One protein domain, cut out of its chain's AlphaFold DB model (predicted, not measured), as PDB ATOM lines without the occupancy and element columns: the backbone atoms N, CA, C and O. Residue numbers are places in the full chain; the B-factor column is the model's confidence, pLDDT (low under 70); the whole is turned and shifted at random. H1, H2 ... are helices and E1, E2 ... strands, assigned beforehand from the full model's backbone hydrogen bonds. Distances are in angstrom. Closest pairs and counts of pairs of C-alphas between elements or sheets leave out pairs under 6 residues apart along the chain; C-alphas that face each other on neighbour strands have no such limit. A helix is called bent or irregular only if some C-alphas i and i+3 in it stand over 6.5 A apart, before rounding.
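AT A GLANCE: This is residues 2 to 156 of the 370 residues of an uncharacterized protein of Oncorhynchus mykiss (UniProt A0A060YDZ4). A small three-stranded sheet, E1, E2 and E3, sits in the middle of a loose assembly, with H1 and H2 side by side toward one end, the antiparallel strand pair E6 and E7 toward the other end, and a second antiparallel strand pair, E4 and E5, off to one side of the sheet and apart from E6 and E7. Residues 150 to 155 stick out, of which 153 to 155 belong to H4. The printed part has 155 residues, with four named helices and seven named strands in the order H1, E1, H2, E2, E3, E4, H3, E5, E6, E7, H4; the class is mixed, helices and strands, with 64 residues, under half, in named elements. The three-stranded sheet is mixed, in the order E1, E2, E3. The whole is loose, with a radius of gyration of the C-alphas of 18.6 A, and spans 57 by 48 by 32 A.

IN THESE COORDINATES: Find C-alpha 2 at (193.799, 163.834, 207.679), where H1, residues 2 to 7, begins. Next come E1, residues 22 to 24, and H2, residues 33 to 46, 20.5 A long. E2, residues 53 to 59, starts at C-alpha 53 at (204.067, 156.883, 198.852) and is 19.2 A long. Then read E3, residues 63 to 67; E4, residues 80 to 84; H3, residues 85 to 88; and E5, residues 103 to 107. E6, residues 117 to 122, is 16.7 A long, E7 holds residues 137 to 141, and H4, residues 153 to 156, ends at (186.338, 172.892, 174.693).

HOW THE PARTS SIT: H1 touches H2, closest at the C-alphas of His 2 and Ser 35, 6.7 A, at a shallow tilt of 27 degrees, the same way. H2 is irregular, C-alphas 42 and 45 being 7.0 A apart, and only grazes the sheet with residues 33 to 40. E1, H2 and E2 form a strand-helix-strand unit, two parallel neighbour strands with a helix between, its crossover right-handed; look at N 54 and O 22, 2.8 A. E2 and E3 are an antiparallel hairpin, with N 57 and O 66 at 2.8 A. E4 and E5 are antiparallel, with N 83 and O 104 at 2.8 A. The hairpin E6 and E7 is antiparallel, with N 119 and O 139 at 3.0 A. The closest C-alphas of E3 and E7, Val 65 and Val 140, are 7.4 A apart. O i to N i+4 pairs within hydrogen-bond range number 1 of 2 in H1 and 8 of 10 in H2; H3 and H4 are too short for one.

THE WHOLE: The C-alphas of Asp 13 and Thr 126, the two farthest apart, are 58.7 A apart. The printed part has no cut. The links H1 to E1, E3 to E4, H3 to E5, E6 to E7 and E7 to H4 are long. Mean pLDDT of the printed part is 75.9, and 38 residues are under 70, among them residues 26 to 32 and 71 to 78.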
ATOM      1  N   HIS A   2     194.091 163.163 206.404       67.38
ATOM      2  CA  HIS A   2     193.799 163.834 207.679       67.38
ATOM      3  C   HIS A   2     192.917 162.975 208.616       67.38
ATOM      4  O   HIS A   2     193.284 162.695 209.752       67.38
ATOM      5  N   TRP A   3     191.813 162.431 208.093       67.56
ATOM      6  CA  TRP A   3     190.874 161.588 208.849       67.56
ATOM      7  C   TRP A   3     191.459 160.262 209.356       67.56
ATOM      8  O   TRP A   3     191.032 159.755 210.391       67.56
ATOM      9  N   SER A   4     192.470 159.709 208.679       66.50
ATOM     10  CA  SER A   4     193.116 158.464 209.116       66.50
ATOM     11  C   SER A   4     193.908 158.619 210.415       66.50
ATOM     12  O   SER A   4     194.102 157.630 211.114       66.50
ATOM     13  N   LEU A   5     194.328 159.840 210.768       68.94
ATOM     14  CA  LEU A   5     194.973 160.116 212.057       68.94
ATOM     15  C   LEU A   5     193.976 159.992 213.219       68.94
ATOM     16  O   LEU A   5     194.329 159.515 214.293       68.94
ATOM     17  N   LEU A   6     192.714 160.367 212.989       70.62
ATOM     18  CA  LEU A   6     191.642 160.271 213.984       70.62
ATOM     19  C   LEU A   6     191.137 158.829 214.138       70.62
ATOM     20  O   LEU A   6     190.896 158.375 215.253       70.62
ATOM     21  N   ALA A   7     191.051 158.086 213.030       65.44
ATOM     22  CA  ALA A   7     190.564 156.704 213.003       65.44
ATOM     23  C   ALA A   7     191.558 155.665 213.565       65.44
ATOM     24  O   ALA A   7     191.189 154.516 213.811       65.44
ATOM     25  N   GLN A   8     192.821 156.042 213.806       66.19
ATOM     26  CA  GLN A   8     193.860 155.126 214.298       66.19
ATOM     27  C   GLN A   8     193.492 154.461 215.640       66.19
ATOM     28  O   GLN A   8     193.925 153.335 215.908       66.19
ATOM     29  N   ARG A   9     192.704 155.145 216.481       65.38
ATOM     30  CA  ARG A   9     192.288 154.653 217.805       65.38
ATOM     31  C   ARG A   9     191.390 153.417 217.742       65.38
ATOM     32  O   ARG A   9     191.484 152.575 218.640       65.38
ATOM     33  N   ASP A  10     190.600 153.288 216.682       66.25
ATOM     34  CA  ASP A  10     189.571 152.252 216.560       66.25
ATOM     35  C   ASP A  10     190.097 150.971 215.897       66.25
ATOM     36  O   ASP A  10     189.527 149.897 216.073       66.25
ATOM     37  N   GLN A  11     191.220 151.051 215.178       69.00
ATOM     38  CA  GLN A  11     191.807 149.915 214.466       69.00
ATOM     39  C   GLN A  11     193.253 149.685 214.912       69.00
ATOM     40  O   GLN A  11     194.179 150.351 214.441       69.00
ATOM     41  N   ARG A  12     193.449 148.746 215.846       69.56
ATOM     42  CA  ARG A  12     194.754 148.461 216.473       69.56
ATOM     43  C   ARG A  12     195.600 147.443 215.700       69.56
ATOM     44  O   ARG A  12     196.811 147.622 215.630       69.56
ATOM     45  N   ASP A  13     194.966 146.489 215.020       79.31
ATOM     46  CA  ASP A  13     195.639 145.324 214.419       79.31
ATOM     47  C   ASP A  13     195.839 145.448 212.896       79.31
ATOM     48  O   ASP A  13     195.618 144.508 212.136       79.31
ATOM     49  N   ILE A  14     196.236 146.629 212.414       83.94
ATOM     50  CA  ILE A  14     196.499 146.852 210.983       83.94
ATOM     51  C   ILE A  14     197.997 146.725 210.707       83.94
ATOM     52  O   ILE A  14     198.792 147.454 211.298       83.94
ATOM     53  N   SER A  15     198.367 145.877 209.743       86.62
ATOM     54  CA  SER A  15     199.705 145.852 209.142       86.62
ATOM     55  C   SER A  15     199.669 146.431 207.727       86.62
ATOM     56  O   SER A  15     198.872 146.007 206.895       86.62
ATOM     57  N   LEU A  16     200.559 147.381 207.448       87.69
ATOM     58  CA  LEU A  16     200.764 148.004 206.135       87.69
ATOM     59  C   LEU A  16     202.050 147.509 205.455       87.69
ATOM     60  O   LEU A  16     202.467 148.057 204.437       87.69
ATOM     61  N   SER A  17     202.662 146.452 205.995       86.94
ATOM     62  CA  SER A  17     203.905 145.857 205.485       86.94
ATOM     63  C   SER A  17     203.789 145.309 204.057       86.94
ATOM     64  O   SER A  17     204.756 145.345 203.298       86.94
ATOM     65  N   SER A  18     202.601 144.844 203.662       89.12
ATOM     66  CA  SER A  18     202.319 144.331 202.316       89.12
ATOM     67  C   SER A  18     202.063 145.430 201.281       89.12
ATOM     68  O   SER A  18     201.990 145.134 200.084       89.12
ATOM     69  N   LEU A  19     201.933 146.690 201.709       87.94
ATOM     70  CA  LEU A  19     201.643 147.805 200.819       87.94
ATOM     71  C   LEU A  19     202.837 148.041 199.884       87.94
ATOM     72  O   LEU A  19     203.988 148.176 200.311       87.94
ATOM     73  N   ARG A  20     202.554 148.059 198.580       85.81
ATOM     74  CA  ARG A  20     203.563 148.270 197.528       85.81
ATOM     75  C   ARG A  20     203.511 149.671 196.938       85.81
ATOM     76  O   ARG A  20     204.538 150.192 196.529       85.81
ATOM     77  N   MET A  21     202.319 150.255 196.889       86.12
ATOM     78  CA  MET A  21     202.073 151.554 196.286       86.12
ATOM     79  C   MET A  21     200.872 152.197 196.976       86.12
ATOM     80  O   MET A  21     199.817 151.576 197.095       86.12
ATOM     81  N   LEU A  22     201.048 153.432 197.425       86.38
ATOM     82  CA  LEU A  22     200.012 154.310 197.939       86.38
ATOM     83  C   LEU A  22     199.948 155.517 197.013       86.38
ATOM     84  O   LEU A  22     200.765 156.432 197.127       86.38
ATOM     85  N   ILE A  23     198.998 155.494 196.083       85.88
ATOM     86  CA  ILE A  23     198.745 156.636 195.211       85.88
ATOM     87  C   ILE A  23     198.027 157.681 196.053       85.88
ATOM     88  O   ILE A  23     196.896 157.479 196.495       85.88
ATOM     89  N   VAL A  24     198.717 158.778 196.313       81.75
ATOM     90  CA  VAL A  24     198.086 159.975 196.859       81.75
ATOM     91  C   VAL A  24     197.606 160.752 195.642       81.75
ATOM     92  O   VAL A  24     198.342 160.798 194.669       81.75
ATOM     93  N   THR A  25     196.382 161.273 195.657       76.75
ATOM     94  CA  THR A  25     195.837 162.187 194.642       76.75
ATOM     95  C   THR A  25     195.179 163.349 195.383       76.75
ATOM     96  O   THR A  25     194.678 163.160 196.495       76.75
ATOM     97  N   ASP A  26     195.181 164.544 194.800       67.88
ATOM     98  CA  ASP A  26     194.417 165.682 195.313       67.88
ATOM     99  C   ASP A  26     193.581 166.270 194.180       67.88
ATOM    100  O   ASP A  26     194.069 166.411 193.055       67.88
ATOM    101  N   GLY A  27     192.322 166.587 194.476       55.19
ATOM    102  CA  GLY A  27     191.426 167.278 193.551       55.19
ATOM    103  C   GLY A  27     191.689 168.786 193.485       55.19
ATOM    104  O   GLY A  27     191.254 169.421 192.530       55.19
ATOM    105  N   ALA A  28     192.409 169.347 194.465       52.56
ATOM    106  CA  ALA A  28     192.768 170.762 194.541       52.56
ATOM    107  C   ALA A  28     194.192 170.925 195.121       52.56
ATOM    108  O   ALA A  28     194.390 170.974 196.326       52.56
ATOM    109  N   ASN A  29     195.201 170.971 194.247       53.50
ATOM    110  CA  ASN A  29     196.618 171.217 194.583       53.50
ATOM    111  C   ASN A  29     196.797 172.649 195.171       53.50
ATOM    112  O   ASN A  29     196.050 173.527 194.744       53.50
ATOM    113  N   PRO A  30     197.775 172.958 196.059       54.62
ATOM    114  CA  PRO A  30     198.979 172.204 196.380       54.62
ATOM    115  C   PRO A  30     198.819 171.218 197.541       54.62
ATOM    116  O   PRO A  30     198.321 171.552 198.613       54.62
ATOM    117  N   TRP A  31     199.306 169.995 197.350       65.75
ATOM    118  CA  TRP A  31     199.177 168.924 198.335       65.75
ATOM    119  C   TRP A  31     199.870 169.294 199.639       65.75
ATOM    120  O   TRP A  31     200.977 169.836 199.651       65.75
ATOM    121  N   SER A  32     199.279 168.901 200.766       68.56
ATOM    122  CA  SER A  32     199.938 169.055 202.059       68.56
ATOM    123  C   SER A  32     201.038 167.996 202.219       68.56
ATOM    124  O   SER A  32     200.796 166.866 202.652       68.56
ATOM    125  N   ILE A  33     202.277 168.385 201.898       74.31
ATOM    126  CA  ILE A  33     203.494 167.600 202.175       74.31
ATOM    127  C   ILE A  33     203.529 167.189 203.655       74.31
ATOM    128  O   ILE A  33     203.785 166.030 203.980       74.31
ATOM    129  N   SER A  34     203.166 168.114 204.546       78.31
ATOM    130  CA  SER A  34     203.070 167.870 205.986       78.31
ATOM    131  C   SER A  34     202.043 166.793 206.353       78.31
ATOM    132  O   SER A  34     202.282 166.020 207.277       78.31
ATOM    133  N   SER A  35     200.935 166.671 205.616       80.50
ATOM    134  CA  SER A  35     199.956 165.593 205.822       80.50
ATOM    135  C   SER A  35     200.497 164.225 205.407       80.50
ATOM    136  O   SER A  35     200.182 163.228 206.057       80.50
ATOM    137  N   CYS A  36     201.313 164.164 204.349       81.19
ATOM    138  CA  CYS A  36     201.993 162.931 203.941       81.19
ATOM    139  C   CYS A  36     203.001 162.491 205.011       81.19
ATOM    140  O   CYS A  36     203.009 161.325 205.402       81.19
ATOM    141  N   ASP A  37     203.791 163.433 205.533       82.56
ATOM    142  CA  ASP A  37     204.779 163.168 206.586       82.56
ATOM    143  C   ASP A  37     204.111 162.749 207.904       82.56
ATOM    144  O   ASP A  37     204.527 161.780 208.536       82.56
ATOM    145  N   ALA A  38     203.024 163.419 208.297       84.44
ATOM    146  CA  ALA A  38     202.254 163.051 209.482       84.44
ATOM    147  C   ALA A  38     201.653 161.641 209.359       84.44
ATOM    148  O   ALA A  38     201.705 160.858 210.307       84.44
ATOM    149  N   PHE A  39     201.119 161.295 208.184       85.56
ATOM    150  CA  PHE A  39     200.605 159.954 207.915       85.56
ATOM    151  C   PHE A  39     201.716 158.899 207.990       85.56
ATOM    152  O   PHE A  39     201.540 157.873 208.647       85.56
ATOM    153  N   LEU A  40     202.880 159.165 207.389       85.81
ATOM    154  CA  LEU A  40     204.038 158.277 207.480       85.81
ATOM    155  C   LEU A  40     204.450 158.026 208.926       85.81
ATOM    156  O   LEU A  40     204.514 156.870 209.336       85.81
ATOM    157  N   ASN A  41     204.655 159.085 209.707       86.19
ATOM    158  CA  ASN A  41     205.125 158.980 211.090       86.19
ATOM    159  C   ASN A  41     204.189 158.139 211.967       86.19
ATOM    160  O   ASN A  41     204.642 157.368 212.809       86.19
ATOM    161  N   VAL A  42     202.879 158.247 211.749       86.06
ATOM    162  CA  VAL A  42     201.884 157.498 212.521       86.06
ATOM    163  C   VAL A  42     201.840 156.016 212.144       86.06
ATOM    164  O   VAL A  42     201.692 155.150 213.011       86.06
ATOM    165  N   PHE A  43     201.961 155.702 210.857       87.44
ATOM    166  CA  PHE A  43     201.758 154.350 210.338       87.44
ATOM    167  C   PHE A  43     203.063 153.575 210.092       87.44
ATOM    168  O   PHE A  43     203.017 152.378 209.801       87.44
ATOM    169  N   GLN A  44     204.227 154.203 210.283       87.19
ATOM    170  CA  GLN A  44     205.540 153.564 210.154       87.19
ATOM    171  C   GLN A  44     205.695 152.365 211.099       87.19
ATOM    172  O   GLN A  44     206.120 151.293 210.672       87.19
ATOM    173  N   ALA A  45     205.248 152.497 212.354       85.88
ATOM    174  CA  ALA A  45     205.254 151.404 213.334       85.88
ATOM    175  C   ALA A  45     204.386 150.202 212.911       85.88
ATOM    176  O   ALA A  45     204.566 149.094 213.409       85.88
ATOM    177  N   ARG A  46     203.457 150.404 211.968       87.44
ATOM    178  CA  ARG A  46     202.585 149.367 211.401       87.44
ATOM    179  C   ARG A  46     203.142 148.769 210.102       87.44
ATOM    180  O   ARG A  46     202.442 148.021 209.422       87.44
ATOM    181  N   GLY A  47     204.390 149.077 209.749       86.19
ATOM    182  CA  GLY A  47     205.071 148.550 208.564       86.19
ATOM    183  C   GLY A  47     204.892 149.386 207.295       86.19
ATOM    184  O   GLY A  47     205.260 148.918 206.220       86.19
ATOM    185  N   LEU A  48     204.343 150.604 207.387       86.81
ATOM    186  CA  LEU A  48     204.281 151.517 206.244       86.81
ATOM    187  C   LEU A  48     205.687 152.032 205.906       86.81
ATOM    188  O   LEU A  48     206.344 152.663 206.731       86.81
ATOM    189  N   ARG A  49     206.138 151.781 204.676       85.88
ATOM    190  CA  ARG A  49     207.448 152.228 204.189       85.88
ATOM    191  C   ARG A  49     207.311 153.567 203.452       85.88
ATOM    192  O   ARG A  49     206.374 153.709 202.673       85.88
ATOM    193  N   PRO A  50     208.232 154.530 203.619       81.56
ATOM    194  CA  PRO A  50     208.139 155.840 202.961       81.56
ATOM    195  C   PRO A  50     208.190 155.755 201.430       81.56
ATOM    196  O   PRO A  50     207.531 156.524 200.739       81.56
ATOM    197  N   GLU A  51     208.913 154.771 200.899       81.25
ATOM    198  CA  GLU A  51     209.079 154.518 199.463       81.25
ATOM    199  C   GLU A  51     207.790 154.140 198.720       81.25
ATOM    200  O   GLU A  51     207.742 154.250 197.498       81.25
ATOM    201  N   VAL A  52     206.744 153.708 199.435       83.69
ATOM    202  CA  VAL A  52     205.473 153.308 198.809       83.69
ATOM    203  C   VAL A  52     204.573 154.505 198.533       83.69
ATOM    204  O   VAL A  52     203.607 154.360 197.790       83.69
ATOM    205  N   ILE A  53     204.858 155.678 199.109       83.50
ATOM    206  CA  ILE A  53     204.067 156.883 198.852       83.50
ATOM    207  C   ILE A  53     204.398 157.412 197.467       83.50
ATOM    208  O   ILE A  53     205.530 157.784 197.162       83.50
ATOM    209  N   CYS A  54     203.365 157.454 196.639       84.75
ATOM    210  CA  CYS A  54     203.449 157.764 195.227       84.75
ATOM    211  C   CYS A  54     202.568 158.974 194.937       84.75
ATOM    212  O   CYS A  54     201.384 158.805 194.630       84.75
ATOM    213  N   PRO A  55     203.106 160.200 195.057       81.81
ATOM    214  CA  PRO A  55     202.411 161.362 194.554       81.81
ATOM    215  C   PRO A  55     202.193 161.264 193.050       81.81
ATOM    216  O   PRO A  55     203.022 160.704 192.329       81.81
ATOM    217  N   CYS A  56     201.083 161.809 192.580       81.25
ATOM    218  CA  CYS A  56     200.722 161.840 191.174       81.25
ATOM    219  C   CYS A  56     200.176 163.205 190.759       81.25
ATOM    220  O   CYS A  56     199.422 163.828 191.488       81.25
ATOM    221  N   ALA A  57     200.479 163.662 189.556       78.81
ATOM    222  CA  ALA A  57     199.783 164.800 188.969       78.81
ATOM    223  C   ALA A  57     198.601 164.287 188.141       78.81
ATOM    224  O   ALA A  57     198.781 163.433 187.272       78.81
ATOM    225  N   SER A  58     197.404 164.817 188.385       77.50
ATOM    226  CA  SER A  58     196.204 164.502 187.606       77.50
ATOM    227  C   SER A  58     195.294 165.717 187.479       77.50
ATOM    228  O   SER A  58     195.247 166.536 188.392       77.50
ATOM    229  N   SER A  59     194.539 165.803 186.388       77.25
ATOM    230  CA  SER A  59     193.418 166.743 186.251       77.25
ATOM    231  C   SER A  59     192.226 166.049 185.587       77.25
ATOM    232  O   SER A  59     192.362 164.940 185.062       77.25
ATOM    233  N   ALA A  60     191.047 166.675 185.620       78.56
ATOM    234  CA  ALA A  60     189.856 166.133 184.965       78.56
ATOM    235  C   ALA A  60     190.018 166.061 183.433       78.56
ATOM    236  O   ALA A  60     189.509 165.149 182.787       78.56
ATOM    237  N   GLU A  61     190.764 167.002 182.860       77.94
ATOM    238  CA  GLU A  61     191.036 167.130 181.431       77.94
ATOM    239  C   GLU A  61     192.153 166.195 180.969       77.94
ATOM    240  O   GLU A  61     192.049 165.593 179.904       77.94
ATOM    241  N   GLY A  62     193.230 166.075 181.750       70.38
ATOM    242  CA  GLY A  62     194.408 165.268 181.405       70.38
ATOM    243  C   GLY A  62     194.381 163.833 181.932       70.38
ATOM    244  O   GLY A  62     195.305 163.072 181.650       70.38
ATOM    245  N   MET A  63     193.365 163.471 182.721       79.56
ATOM    246  CA  MET A  63     193.377 162.281 183.577       79.56
ATOM    247  C   MET A  63     194.686 162.222 184.390       79.56
ATOM    248  O   MET A  63     195.108 163.223 184.968       79.56
ATOM    249  N   THR A  64     195.337 161.061 184.487       80.44
ATOM    250  CA  THR A  64     196.630 160.925 185.171       80.44
ATOM    251  C   THR A  64     197.770 161.378 184.262       80.44
ATOM    252  O   THR A  64     198.013 160.774 183.222       80.44
ATOM    253  N   VAL A  65     198.515 162.397 184.690       75.25
ATOM    254  CA  VAL A  65     199.615 163.005 183.927       75.25
ATOM    255  C   VAL A  65     200.964 162.403 184.312       75.25
ATOM    256  O   VAL A  65     201.744 162.015 183.440       75.25
ATOM    257  N   ALA A  66     201.247 162.307 185.611       80.56
ATOM    258  CA  ALA A  66     202.524 161.813 186.127       80.56
ATOM    259  C   ALA A  66     202.326 161.037 187.429       80.56
ATOM    260  O   ALA A  66     201.441 161.379 188.210       80.56
ATOM    261  N   ILE A  67     203.147 160.014 187.673       82.12
ATOM    262  CA  ILE A  67     203.164 159.262 188.936       82.12
ATOM    263  C   ILE A  67     204.613 159.044 189.377       82.12
ATOM    264  O   ILE A  67     205.457 158.555 188.615       82.12
ATOM    265  N   ARG A  68     204.893 159.319 190.652       82.00
ATOM    266  CA  ARG A  68     206.122 158.897 191.321       82.00
ATOM    267  C   ARG A  68     206.037 157.410 191.600       82.00
ATOM    268  O   ARG A  68     205.165 156.969 192.333       82.00
ATOM    269  N   ARG A  69     206.944 156.632 191.017       77.19
ATOM    270  CA  ARG A  69     207.009 155.189 191.262       77.19
ATOM    271  C   ARG A  69     207.946 154.886 192.435       77.19
ATOM    272  O   ARG A  69     208.948 155.592 192.586       77.19
ATOM    273  N   PRO A  70     207.664 153.837 193.227       73.19
ATOM    274  CA  PRO A  70     208.614 153.330 194.204       73.19
ATOM    275  C   PRO A  70     209.917 152.932 193.490       73.19
ATOM    276  O   PRO A  70     209.849 152.336 192.411       73.19
ATOM    277  N   PRO A  71     211.095 153.259 194.043       68.38
ATOM    278  CA  PRO A  71     212.369 152.871 193.451       68.38
ATOM    279  C   PRO A  71     212.520 151.342 193.440       68.38
ATOM    280  O   PRO A  71     212.275 150.681 194.446       68.38
ATOM    281  N   GLU A  72     212.971 150.775 192.317       63.31
ATOM    282  CA  GLU A  72     213.274 149.334 192.211       63.31
ATOM    283  C   GLU A  72     214.532 148.937 193.009       63.31
ATOM    284  O   GLU A  72     214.706 147.770 193.352       63.31
ATOM    285  N   SER A  73     215.404 149.900 193.330       58.19
ATOM    286  CA  SER A  73     216.740 149.677 193.890       58.19
ATOM    287  C   SER A  73     217.044 150.550 195.111       58.19
ATOM    288  O   SER A  73     218.042 151.255 195.126       58.19
ATOM    289  N   GLY A  74     216.197 150.515 196.146       55.19
ATOM    290  CA  GLY A  74     216.533 150.868 197.544       55.19
ATOM    291  C   GLY A  74     217.044 152.286 197.866       55.19
ATOM    292  O   GLY A  74     217.165 152.626 199.040       55.19
ATOM    293  N   VAL A  75     217.329 153.126 196.872       51.66
ATOM    294  CA  VAL A  75     217.766 154.511 197.037       51.66
ATOM    295  C   VAL A  75     216.593 155.397 196.636       51.66
ATOM    296  O   VAL A  75     216.300 155.521 195.443       51.66
ATOM    297  N   PRO A  76     215.877 155.997 197.598       53.47
ATOM    298  CA  PRO A  76     214.839 156.955 197.269       53.47
ATOM    299  C   PRO A  76     215.506 158.194 196.650       53.47
ATOM    300  O   PRO A  76     216.332 158.824 197.313       53.47
ATOM    301  N   PRO A  77     215.183 158.584 195.400       51.50
ATOM    302  CA  PRO A  77     215.594 159.893 194.910       51.50
ATOM    303  C   PRO A  77     214.991 160.968 195.829       51.50
ATOM    304  O   PRO A  77     213.880 160.761 196.337       51.50
ATOM    305  N   PRO A  78     215.675 162.106 196.058       56.47
ATOM    306  CA  PRO A  78     215.133 163.184 196.876       56.47
ATOM    307  C   PRO A  78     213.797 163.617 196.278       56.47
ATOM    308  O   PRO A  78     213.723 164.114 195.159       56.47
ATOM    309  N   GLY A  79     212.710 163.319 196.989       70.12
ATOM    310  CA  GLY A  79     211.361 163.614 196.517       70.12
ATOM    311  C   GLY A  79     210.915 165.031 196.806       70.12
ATOM    312  O   GLY A  79     209.835 165.418 196.388       70.12
ATOM    313  N   LYS A  80     211.730 165.796 197.524       79.38
ATOM    314  CA  LYS A  80     211.430 167.159 197.927       79.38
ATOM    315  C   LYS A  80     212.582 168.049 197.506       79.38
ATOM    316  O   LYS A  80     213.740 167.670 197.674       79.38
ATOM    317  N   ALA A  81     212.250 169.219 196.987       79.44
ATOM    318  CA  ALA A  81     213.203 170.288 196.753       79.44
ATOM    319  C   ALA A  81     212.758 171.521 197.536       79.44
ATOM    320  O   ALA A  81     211.564 171.789 197.667       79.44
ATOM    321  N   VAL A  82     213.725 172.259 198.068       84.25
ATOM    322  CA  VAL A  82     213.490 173.546 198.721       84.25
ATOM    323  C   VAL A  82     213.904 174.624 197.732       84.25
ATOM    324  O   VAL A  82     215.033 174.623 197.244       84.25
ATOM    325  N   LEU A  83     212.964 175.490 197.369       85.00
ATOM    326  CA  LEU A  83     213.150 176.522 196.358       85.00
ATOM    327  C   LEU A  83     213.168 177.905 196.982       85.00
ATOM    328  O   LEU A  83     212.417 178.189 197.913       85.00
ATOM    329  N   SER A  84     213.966 178.790 196.397       83.88
ATOM    330  CA  SER A  84     214.016 180.188 196.803       83.88
ATOM    331  C   SER A  84     212.797 180.937 196.271       83.88
ATOM    332  O   SER A  84     212.581 180.995 195.056       83.88
ATOM    333  N   MET A  85     212.031 181.591 197.151       84.19
ATOM    334  CA  MET A  85     210.888 182.419 196.726       84.19
ATOM    335  C   MET A  85     211.321 183.600 195.846       84.19
ATOM    336  O   MET A  85     210.566 184.039 194.982       84.19
ATOM    337  N   SER A  86     212.555 184.080 196.019       82.75
ATOM    338  CA  SER A  86     213.150 185.131 195.182       82.75
ATOM    339  C   SER A  86     213.419 184.688 193.738       82.75
ATOM    340  O   SER A  86     213.303 185.486 192.811       82.75
ATOM    341  N   GLY A  87     213.755 183.414 193.515       80.81
ATOM    342  CA  GLY A  87     213.861 182.856 192.166       80.81
ATOM    343  C   GLY A  87     212.477 182.738 191.532       80.81
ATOM    344  O   GLY A  87     212.255 183.182 190.404       80.81
ATOM    345  N   LEU A  88     211.521 182.221 192.308       81.62
ATOM    346  CA  LEU A  88     210.144 182.027 191.859       81.62
ATOM    347  C   LEU A  88     209.448 183.342 191.490       81.62
ATOM    348  O   LEU A  88     208.674 183.351 190.536       81.62
ATOM    349  N   SER A  89     209.757 184.459 192.162       80.94
ATOM    350  CA  SER A  89     209.211 185.778 191.797       80.94
ATOM    351  C   SER A  89     209.644 186.253 190.406       80.94
ATOM    352  O   SER A  89     208.979 187.101 189.822       80.94
ATOM    353  N   HIS A  90     210.734 185.701 189.869       81.06
ATOM    354  CA  HIS A  90     211.203 185.935 188.500       81.06
ATOM    355  C   HIS A  90     210.818 184.787 187.549       81.06
ATOM    356  O   HIS A  90     211.322 184.712 186.430       81.06
ATOM    357  N   SER A  91     209.936 183.880 187.987       76.75
ATOM    358  CA  SER A  91     209.543 182.662 187.267       76.75
ATOM    359  C   SER A  91     210.721 181.730 186.954       76.75
ATOM    360  O   SER A  91     210.730 181.088 185.903       76.75
ATOM    361  N   VAL A  92     211.709 181.657 187.851       80.25
ATOM    362  CA  VAL A  92     212.883 180.783 187.716       80.25
ATOM    363  C   VAL A  92     213.004 179.870 188.936       80.25
ATOM    364  O   VAL A  92     212.861 180.281 190.085       80.25
ATOM    365  N   ILE A  93     213.300 178.604 188.693       81.12
ATOM    366  CA  ILE A  93     213.498 177.576 189.703       81.12
ATOM    367  C   ILE A  93     214.947 177.659 190.175       81.12
ATOM    368  O   ILE A  93     215.890 177.373 189.436       81.12
ATOM    369  N   ARG A  94     215.132 178.040 191.437       82.81
ATOM    370  CA  ARG A  94     216.437 178.041 192.100       82.81
ATOM    371  C   ARG A  94     216.336 177.254 193.392       82.81
ATOM    372  O   ARG A  94     215.510 177.581 194.241       82.81
ATOM    373  N   VAL A  95     217.156 176.212 193.504       83.06
ATOM    374  CA  VAL A  95     217.282 175.436 194.739       83.06
ATOM    375  C   VAL A  95     217.925 176.335 195.784       83.06
ATOM    376  O   VAL A  95     218.979 176.920 195.534       83.06
ATOM    377  N   ASP A  96     217.263 176.469 196.924       79.75
ATOM    378  CA  ASP A  96     217.776 177.250 198.041       79.75
ATOM    379  C   ASP A  96     218.673 176.343 198.889       79.75
ATOM    380  O   ASP A  96     218.245 175.296 199.373       79.75
ATOM    381  N   THR A  97     219.947 176.712 199.006       73.62
ATOM    382  CA  THR A  97     220.946 176.002 199.825       73.62
ATOM    383  C   THR A  97     221.304 176.764 201.096       73.62
ATOM    384  O   THR A  97     222.038 176.255 201.937       73.62
ATOM    385  N   GLU A  98     220.830 178.001 201.216       62.91
ATOM    386  CA  GLU A  98     221.055 178.882 202.356       62.91
ATOM    387  C   GLU A  98     219.765 178.882 203.179       62.91
ATOM    388  O   GLU A  98     218.703 178.986 202.593       62.91
ATOM    389  N   GLU A  99     219.801 178.740 204.504       61.28
ATOM    390  CA  GLU A  99     218.591 178.683 205.352       61.28
ATOM    391  C   GLU A  99     217.877 180.051 205.444       61.28
ATOM    392  O   GLU A  99     217.801 180.684 206.500       61.28
ATOM    393  N   LYS A 100     217.381 180.563 204.316       63.25
ATOM    394  CA  LYS A 100     216.662 181.833 204.227       63.25
ATOM    395  C   LYS A 100     215.218 181.652 204.682       63.25
ATOM    396  O   LYS A 100     214.595 180.616 204.492       63.25
ATOM    397  N   LEU A 101     214.651 182.718 205.247       61.84
ATOM    398  CA  LEU A 101     213.283 182.720 205.783       61.84
ATOM    399  C   LEU A 101     212.188 182.572 204.703       61.84
ATOM    400  O   LEU A 101     211.038 182.312 205.047       61.84
ATOM    401  N   SER A 102     212.508 182.741 203.414       78.44
ATOM    402  CA  SER A 102     211.542 182.741 202.305       78.44
ATOM    403  C   SER A 102     211.789 181.607 201.304       78.44
ATOM    404  O   SER A 102     212.237 181.819 200.173       78.44
ATOM    405  N   VAL A 103     211.436 180.389 201.713       83.06
ATOM    406  CA  VAL A 103     211.545 179.181 200.886       83.06
ATOM    407  C   VAL A 103     210.197 178.519 200.628       83.06
ATOM    408  O   VAL A 103     209.289 178.575 201.456       83.06
ATOM    409  N   LEU A 104     210.083 177.847 199.485       82.56
ATOM    410  CA  LEU A 104     208.956 176.988 199.137       82.56
ATOM    411  C   LEU A 104     209.442 175.549 199.000       82.56
ATOM    412  O   LEU A 104     210.284 175.247 198.159       82.56
ATOM    413  N   THR A 105     208.886 174.646 199.804       81.00
ATOM    414  CA  THR A 105     209.139 173.212 199.627       81.00
ATOM    415  C   THR A 105     208.183 172.660 198.583       81.00
ATOM    416  O   THR A 105     206.968 172.774 198.724       81.00
ATOM    417  N   VAL A 106     208.735 172.033 197.554       79.62
ATOM    418  CA  VAL A 106     207.986 171.390 196.474       79.62
ATOM    419  C   VAL A 106     208.219 169.888 196.503       79.62
ATOM    420  O   VAL A 106     209.313 169.419 196.820       79.62
ATOM    421  N   GLN A 107     207.177 169.132 196.171       79.75
ATOM    422  CA  GLN A 107     207.221 167.678 196.086       79.75
ATOM    423  C   GLN A 107     207.296 167.257 194.619       79.75
ATOM    424  O   GLN A 107     206.477 167.661 193.796       79.75
ATOM    425  N   ASP A 108     208.257 166.400 194.308       79.44
ATOM    426  CA  ASP A 108     208.377 165.753 193.012       79.44
ATOM    427  C   ASP A 108     207.269 164.698 192.843       79.44
ATOM    428  O   ASP A 108     207.184 163.719 193.604       79.44
ATOM    429  N   VAL A 109     206.429 164.941 191.831       76.94
ATOM    430  CA  VAL A 109     205.272 164.133 191.407       76.94
ATOM    431  C   VAL A 109     205.655 162.962 190.503       76.94
ATOM    432  O   VAL A 109     204.796 162.156 190.151       76.94
ATOM    433  N   GLY A 110     206.934 162.837 190.153       78.44
ATOM    434  CA  GLY A 110     207.477 161.705 189.425       78.44
ATOM    435  C   GLY A 110     207.435 161.839 187.911       78.44
ATOM    436  O   GLY A 110     207.470 162.926 187.342       78.44
ATOM    437  N   GLN A 111     207.421 160.688 187.244       79.44
ATOM    438  CA  GLN A 111     207.576 160.619 185.796       79.44
ATOM    439  C   GLN A 111     206.231 160.698 185.084       79.44
ATOM    440  O   GLN A 111     205.227 160.152 185.547       79.44
ATOM    441  N   VAL A 112     206.254 161.339 183.918       79.56
ATOM    442  CA  VAL A 112     205.129 161.406 182.983       79.56
ATOM    443  C   VAL A 112     204.695 159.995 182.570       79.56
ATOM    444  O   VAL A 112     205.520 159.086 182.423       79.56
ATOM    445  N   MET A 113     203.387 159.805 182.399       78.81
ATOM    446  CA  MET A 113     202.814 158.525 181.985       78.81
ATOM    447  C   MET A 113     203.332 158.075 180.602       78.81
ATOM    448  O   MET A 113     203.564 158.908 179.725       78.81
ATOM    449  N   PRO A 114     203.508 156.761 180.360       75.06
ATOM    450  CA  PRO A 114     203.951 156.262 179.059       75.06
ATOM    451  C   PRO A 114     203.005 156.688 177.931       75.06
ATOM    452  O   PRO A 114     201.791 156.540 178.049       75.06
ATOM    453  N   GLY A 115     203.561 157.202 176.832       67.25
ATOM    454  CA  GLY A 115     202.775 157.695 175.696       67.25
ATOM    455  C   GLY A 115     202.154 159.083 175.900       67.25
ATOM    456  O   GLY A 115     201.485 159.573 174.993       67.25
ATOM    457  N   ALA A 116     202.387 159.725 177.048       67.19
ATOM    458  CA  ALA A 116     202.080 161.131 177.265       67.19
ATOM    459  C   ALA A 116     203.322 162.003 177.023       67.19
ATOM    460  O   ALA A 116     204.453 161.625 177.331       67.19
ATOM    461  N   LEU A 117     203.095 163.193 176.479       69.75
ATOM    462  CA  LEU A 117     204.073 164.252 176.283       69.75
ATOM    463  C   LEU A 117     203.664 165.441 177.142       69.75
ATOM    464  O   LEU A 117     202.507 165.859 177.123       69.75
ATOM    465  N   VAL A 118     204.622 165.986 177.884       75.00
ATOM    466  CA  VAL A 118     204.419 167.167 178.722       75.00
ATOM    467  C   VAL A 118     205.465 168.207 178.362       75.00
ATOM    468  O   VAL A 118     206.650 167.883 178.256       75.00
ATOM    469  N   CYS A 119     205.032 169.449 178.174       77.31
ATOM    470  CA  CYS A 119     205.910 170.596 177.995       77.31
ATOM    471  C   CYS A 119     205.470 171.762 178.883       77.31
ATOM    472  O   CYS A 119     204.323 171.826 179.318       77.31
ATOM    473  N   VAL A 120     206.406 172.666 179.161       78.00
ATOM    474  CA  VAL A 120     206.160 173.876 179.947       78.00
ATOM    475  C   VAL A 120     206.259 175.071 179.011       78.00
ATOM    476  O   VAL A 120     207.240 175.203 178.279       78.00
ATOM    477  N   VAL A 121     205.233 175.912 178.993       73.62
ATOM    478  CA  VAL A 121     205.102 177.030 178.057       73.62
ATOM    479  C   VAL A 121     204.856 178.306 178.840       73.62
ATOM    480  O   VAL A 121     204.021 178.342 179.742       73.62
ATOM    481  N   ARG A 122     205.550 179.388 178.491       75.25
ATOM    482  CA  ARG A 122     205.213 180.702 179.034       75.25
ATOM    483  C   ARG A 122     204.099 181.300 178.192       75.25
ATOM    484  O   ARG A 122     204.276 181.496 176.997       75.25
ATOM    485  N   VAL A 123     202.961 181.580 178.817       63.38
ATOM    486  CA  VAL A 123     201.782 182.159 178.147       63.38
ATOM    487  C   VAL A 123     201.651 183.668 178.348       63.38
ATOM    488  O   VAL A 123     200.879 184.323 177.653       63.38
ATOM    489  N   GLU A 124     202.426 184.240 179.269       60.81
ATOM    490  CA  GLU A 124     202.511 185.687 179.445       60.81
ATOM    491  C   GLU A 124     203.415 186.296 178.364       60.81
ATOM    492  O   GLU A 124     204.640 186.192 178.424       60.81
ATOM    493  N   GLY A 125     202.797 186.929 177.363       62.91
ATOM    494  CA  GLY A 125     203.484 187.563 176.234       62.91
ATOM    495  C   GLY A 125     203.527 186.680 174.985       62.91
ATOM    496  O   GLY A 125     202.588 185.937 174.705       62.91
ATOM    497  N   THR A 126     204.595 186.791 174.189       59.34
ATOM    498  CA  THR A 126     204.805 185.895 173.043       59.34
ATOM    499  C   THR A 126     205.049 184.478 173.565       59.34
ATOM    500  O   THR A 126     206.009 184.288 174.309       59.34
ATOM    501  N   PRO A 127     204.223 183.484 173.196       66.62
ATOM    502  CA  PRO A 127     204.344 182.154 173.763       66.62
ATOM    503  C   PRO A 127     205.629 181.470 173.297       66.62
ATOM    504  O   PRO A 127     205.921 181.427 172.100       66.62
ATOM    505  N   TYR A 128     206.382 180.908 174.241       74.00
ATOM    506  CA  TYR A 128     207.594 180.139 173.959       74.00
ATOM    507  C   TYR A 128     207.736 178.944 174.904       74.00
ATOM    508  O   TYR A 128     207.154 178.905 175.990       74.00
ATOM    509  N   LEU A 129     208.508 177.950 174.459       74.50
ATOM    510  CA  LEU A 129     208.832 176.769 175.251       74.50
ATOM    511  C   LEU A 129     209.840 177.143 176.343       74.50
ATOM    512  O   LEU A 129     210.948 177.570 176.023       74.50
ATOM    513  N   CYS A 130     209.453 176.959 177.603       75.06
ATOM    514  CA  CYS A 130     210.290 177.270 178.757       75.06
ATOM    515  C   CYS A 130     211.561 176.411 178.791       75.06
ATOM    516  O   CYS A 130     211.559 175.241 178.387       75.06
ATOM    517  N   GLN A 131     212.636 176.978 179.334       79.81
ATOM    518  CA  GLN A 131     213.828 176.217 179.711       79.81
ATOM    519  C   GLN A 131     213.569 175.357 180.958       79.81
ATOM    520  O   GLN A 131     212.548 175.479 181.634       79.81
ATOM    521  N   THR A 132     214.498 174.453 181.272       75.06
ATOM    522  CA  THR A 132     214.340 173.479 182.368       75.06
ATOM    523  C   THR A 132     214.214 174.104 183.756       75.06
ATOM    524  O   THR A 132     213.698 173.458 184.663       75.06
ATOM    525  N   ASP A 133     214.709 175.326 183.940       79.56
ATOM    526  CA  ASP A 133     214.655 176.080 185.190       79.56
ATOM    527  C   ASP A 133     213.609 177.200 185.160       79.56
ATOM    528  O   ASP A 133     213.597 178.037 186.054       79.56
ATOM    529  N   GLU A 134     212.711 177.235 184.180       78.00
ATOM    530  CA  GLU A 134     211.682 178.269 184.076       78.00
ATOM    531  C   GLU A 134     210.302 177.741 184.471       78.00
ATOM    532  O   GLU A 134     209.904 176.623 184.144       78.00
ATOM    533  N   VAL A 135     209.541 178.587 185.159       80.88
ATOM    534  CA  VAL A 135     208.156 178.306 185.537       80.88
ATOM    535  C   VAL A 135     207.224 178.793 184.429       80.88
ATOM    536  O   VAL A 135     207.364 179.910 183.932       80.88
ATOM    537  N   GLY A 136     206.258 177.957 184.055       77.44
ATOM    538  CA  GLY A 136     205.244 178.266 183.050       77.44
ATOM    539  C   GLY A 136     204.028 177.354 183.169       77.44
ATOM    540  O   GLY A 136     203.906 176.571 184.112       77.44
ATOM    541  N   GLU A 137     203.128 177.458 182.201       76.88
ATOM    542  CA  GLU A 137     201.946 176.613 182.089       76.88
ATOM    543  C   GLU A 137     202.321 175.215 181.590       76.88
ATOM    544  O   GLU A 137     203.155 175.058 180.698       76.88
ATOM    545  N   ILE A 138     201.706 174.187 182.172       76.94
ATOM    546  CA  ILE A 138     201.975 172.790 181.832       76.94
ATOM    547  C   ILE A 138     200.989 172.351 180.755       76.94
ATOM    548  O   ILE A 138     199.790 172.234 181.004       76.94
ATOM    549  N   CYS A 139     201.500 172.036 179.571       77.25
ATOM    550  CA  CYS A 139     200.710 171.479 178.483       77.25
ATOM    551  C   CYS A 139     200.923 169.967 178.404       77.25
ATOM    552  O   CYS A 139     202.058 169.489 178.366       77.25
ATOM    553  N   VAL A 140     199.824 169.215 178.345       74.56
ATOM    554  CA  VAL A 140     199.837 167.749 178.314       74.56
ATOM    555  C   VAL A 140     199.168 167.255 177.039       74.56
ATOM    556  O   VAL A 140     198.032 167.618 176.740       74.56
ATOM    557  N   SER A 141     199.853 166.383 176.309       73.31
ATOM    558  CA  SER A 141     199.300 165.635 175.183       73.31
ATOM    559  C   SER A 141     199.412 164.148 175.482       73.31
ATOM    560  O   SER A 141     200.511 163.613 175.602       73.31
ATOM    561  N   SER A 142     198.283 163.467 175.647       70.00
ATOM    562  CA  SER A 142     198.255 162.030 175.902       70.00
ATOM    563  C   SER A 142     197.041 161.393 175.237       70.00
ATOM    564  O   SER A 142     196.023 162.053 175.039       70.00
ATOM    565  N   GLY A 143     197.118 160.095 174.931       66.69
ATOM    566  CA  GLY A 143     195.953 159.334 174.459       66.69
ATOM    567  C   GLY A 143     194.838 159.199 175.508       66.69
ATOM    568  O   GLY A 143     193.720 158.837 175.161       66.69
ATOM    569  N   SER A 144     195.136 159.495 176.775       72.38
ATOM    570  CA  SER A 144     194.189 159.527 177.893       72.38
ATOM    571  C   SER A 144     193.588 160.910 178.157       72.38
ATOM    572  O   SER A 144     192.758 161.044 179.049       72.38
ATOM    573  N   THR A 145     193.996 161.949 177.426       77.19
ATOM    574  CA  THR A 145     193.436 163.295 177.594       77.19
ATOM    575  C   THR A 145     191.989 163.320 177.084       77.19
ATOM    576  O   THR A 145     191.659 162.695 176.074       77.19
ATOM    577  N   GLY A 146     191.119 164.055 177.776       72.94
ATOM    578  CA  GLY A 146     189.751 164.315 177.343       72.94
ATOM    579  C   GLY A 146     189.690 165.019 175.983       72.94
ATOM    580  O   GLY A 146     190.662 165.598 175.505       72.94
ATOM    581  N   VAL A 147     188.523 164.957 175.341       74.81
ATOM    582  CA  VAL A 147     188.329 165.511 173.987       74.81
ATOM    583  C   VAL A 147     187.548 166.824 174.016       74.81
ATOM    584  O   VAL A 147     187.797 167.718 173.205       74.81
ATOM    585  N   ALA A 148     186.573 166.932 174.921       81.19
ATOM    586  CA  ALA A 148     185.662 168.062 174.998       81.19
ATOM    587  C   ALA A 148     184.926 168.110 176.338       81.19
ATOM    588  O   ALA A 148     184.707 167.082 176.978       81.19
ATOM    589  N   TYR A 149     184.453 169.301 176.694       83.50
ATOM    590  CA  TYR A 149     183.411 169.468 177.698       83.50
ATOM    591  C   TYR A 149     182.035 169.307 177.051       83.50
ATOM    592  O   TYR A 149     181.737 169.909 176.013       83.50
ATOM    593  N   TYR A 150     181.177 168.510 177.683       86.69
ATOM    594  CA  TYR A 150     179.828 168.259 177.191       86.69
ATOM    595  C   TYR A 150     178.997 169.551 177.179       86.69
ATOM    596  O   TYR A 150     178.882 170.233 178.193       86.69
ATOM    597  N   GLY A 151     178.431 169.902 176.020       85.62
ATOM    598  CA  GLY A 151     177.579 171.089 175.860       85.62
ATOM    599  C   GLY A 151     178.307 172.441 175.888       85.62
ATOM    600  O   GLY A 151     177.650 173.473 175.783       85.62
ATOM    601  N   LEU A 152     179.643 172.464 175.986       85.75
ATOM    602  CA  LEU A 152     180.439 173.692 176.121       85.75
ATOM    603  C   LEU A 152     181.518 173.789 175.024       85.75
ATOM    604  O   LEU A 152     182.711 173.589 175.288       85.75
ATOM    605  N   PRO A 153     181.145 174.117 173.770       75.56
ATOM    606  CA  PRO A 153     182.087 174.170 172.650       75.56
ATOM    607  C   PRO A 153     183.130 175.289 172.797       75.56
ATOM    608  O   PRO A 153     184.276 175.117 172.383       75.56
ATOM    609  N   GLY A 154     182.766 176.418 173.421       73.00
ATOM    610  CA  GLY A 154     183.686 177.533 173.671       73.00
ATOM    611  C   GLY A 154     184.831 177.143 174.607       73.00
ATOM    612  O   GLY A 154     185.998 177.296 174.251       73.00
ATOM    613  N   MET A 155     184.497 176.551 175.758       74.00
ATOM    614  CA  MET A 155     185.495 176.050 176.710       74.00
ATOM    615  C   MET A 155     186.295 174.886 176.133       74.00
ATOM    616  O   MET A 155     187.506 174.837 176.294       74.00
ATOM    617  N   THR A 156     185.648 173.994 175.380       74.31
ATOM    618  CA  THR A 156     186.338 172.892 174.693       74.31
ATOM    619  C   THR A 156     187.441 173.403 173.774       74.31
ATOM    620  O   THR A 156     188.555 172.881 173.772       74.31
TER     621      THR A 156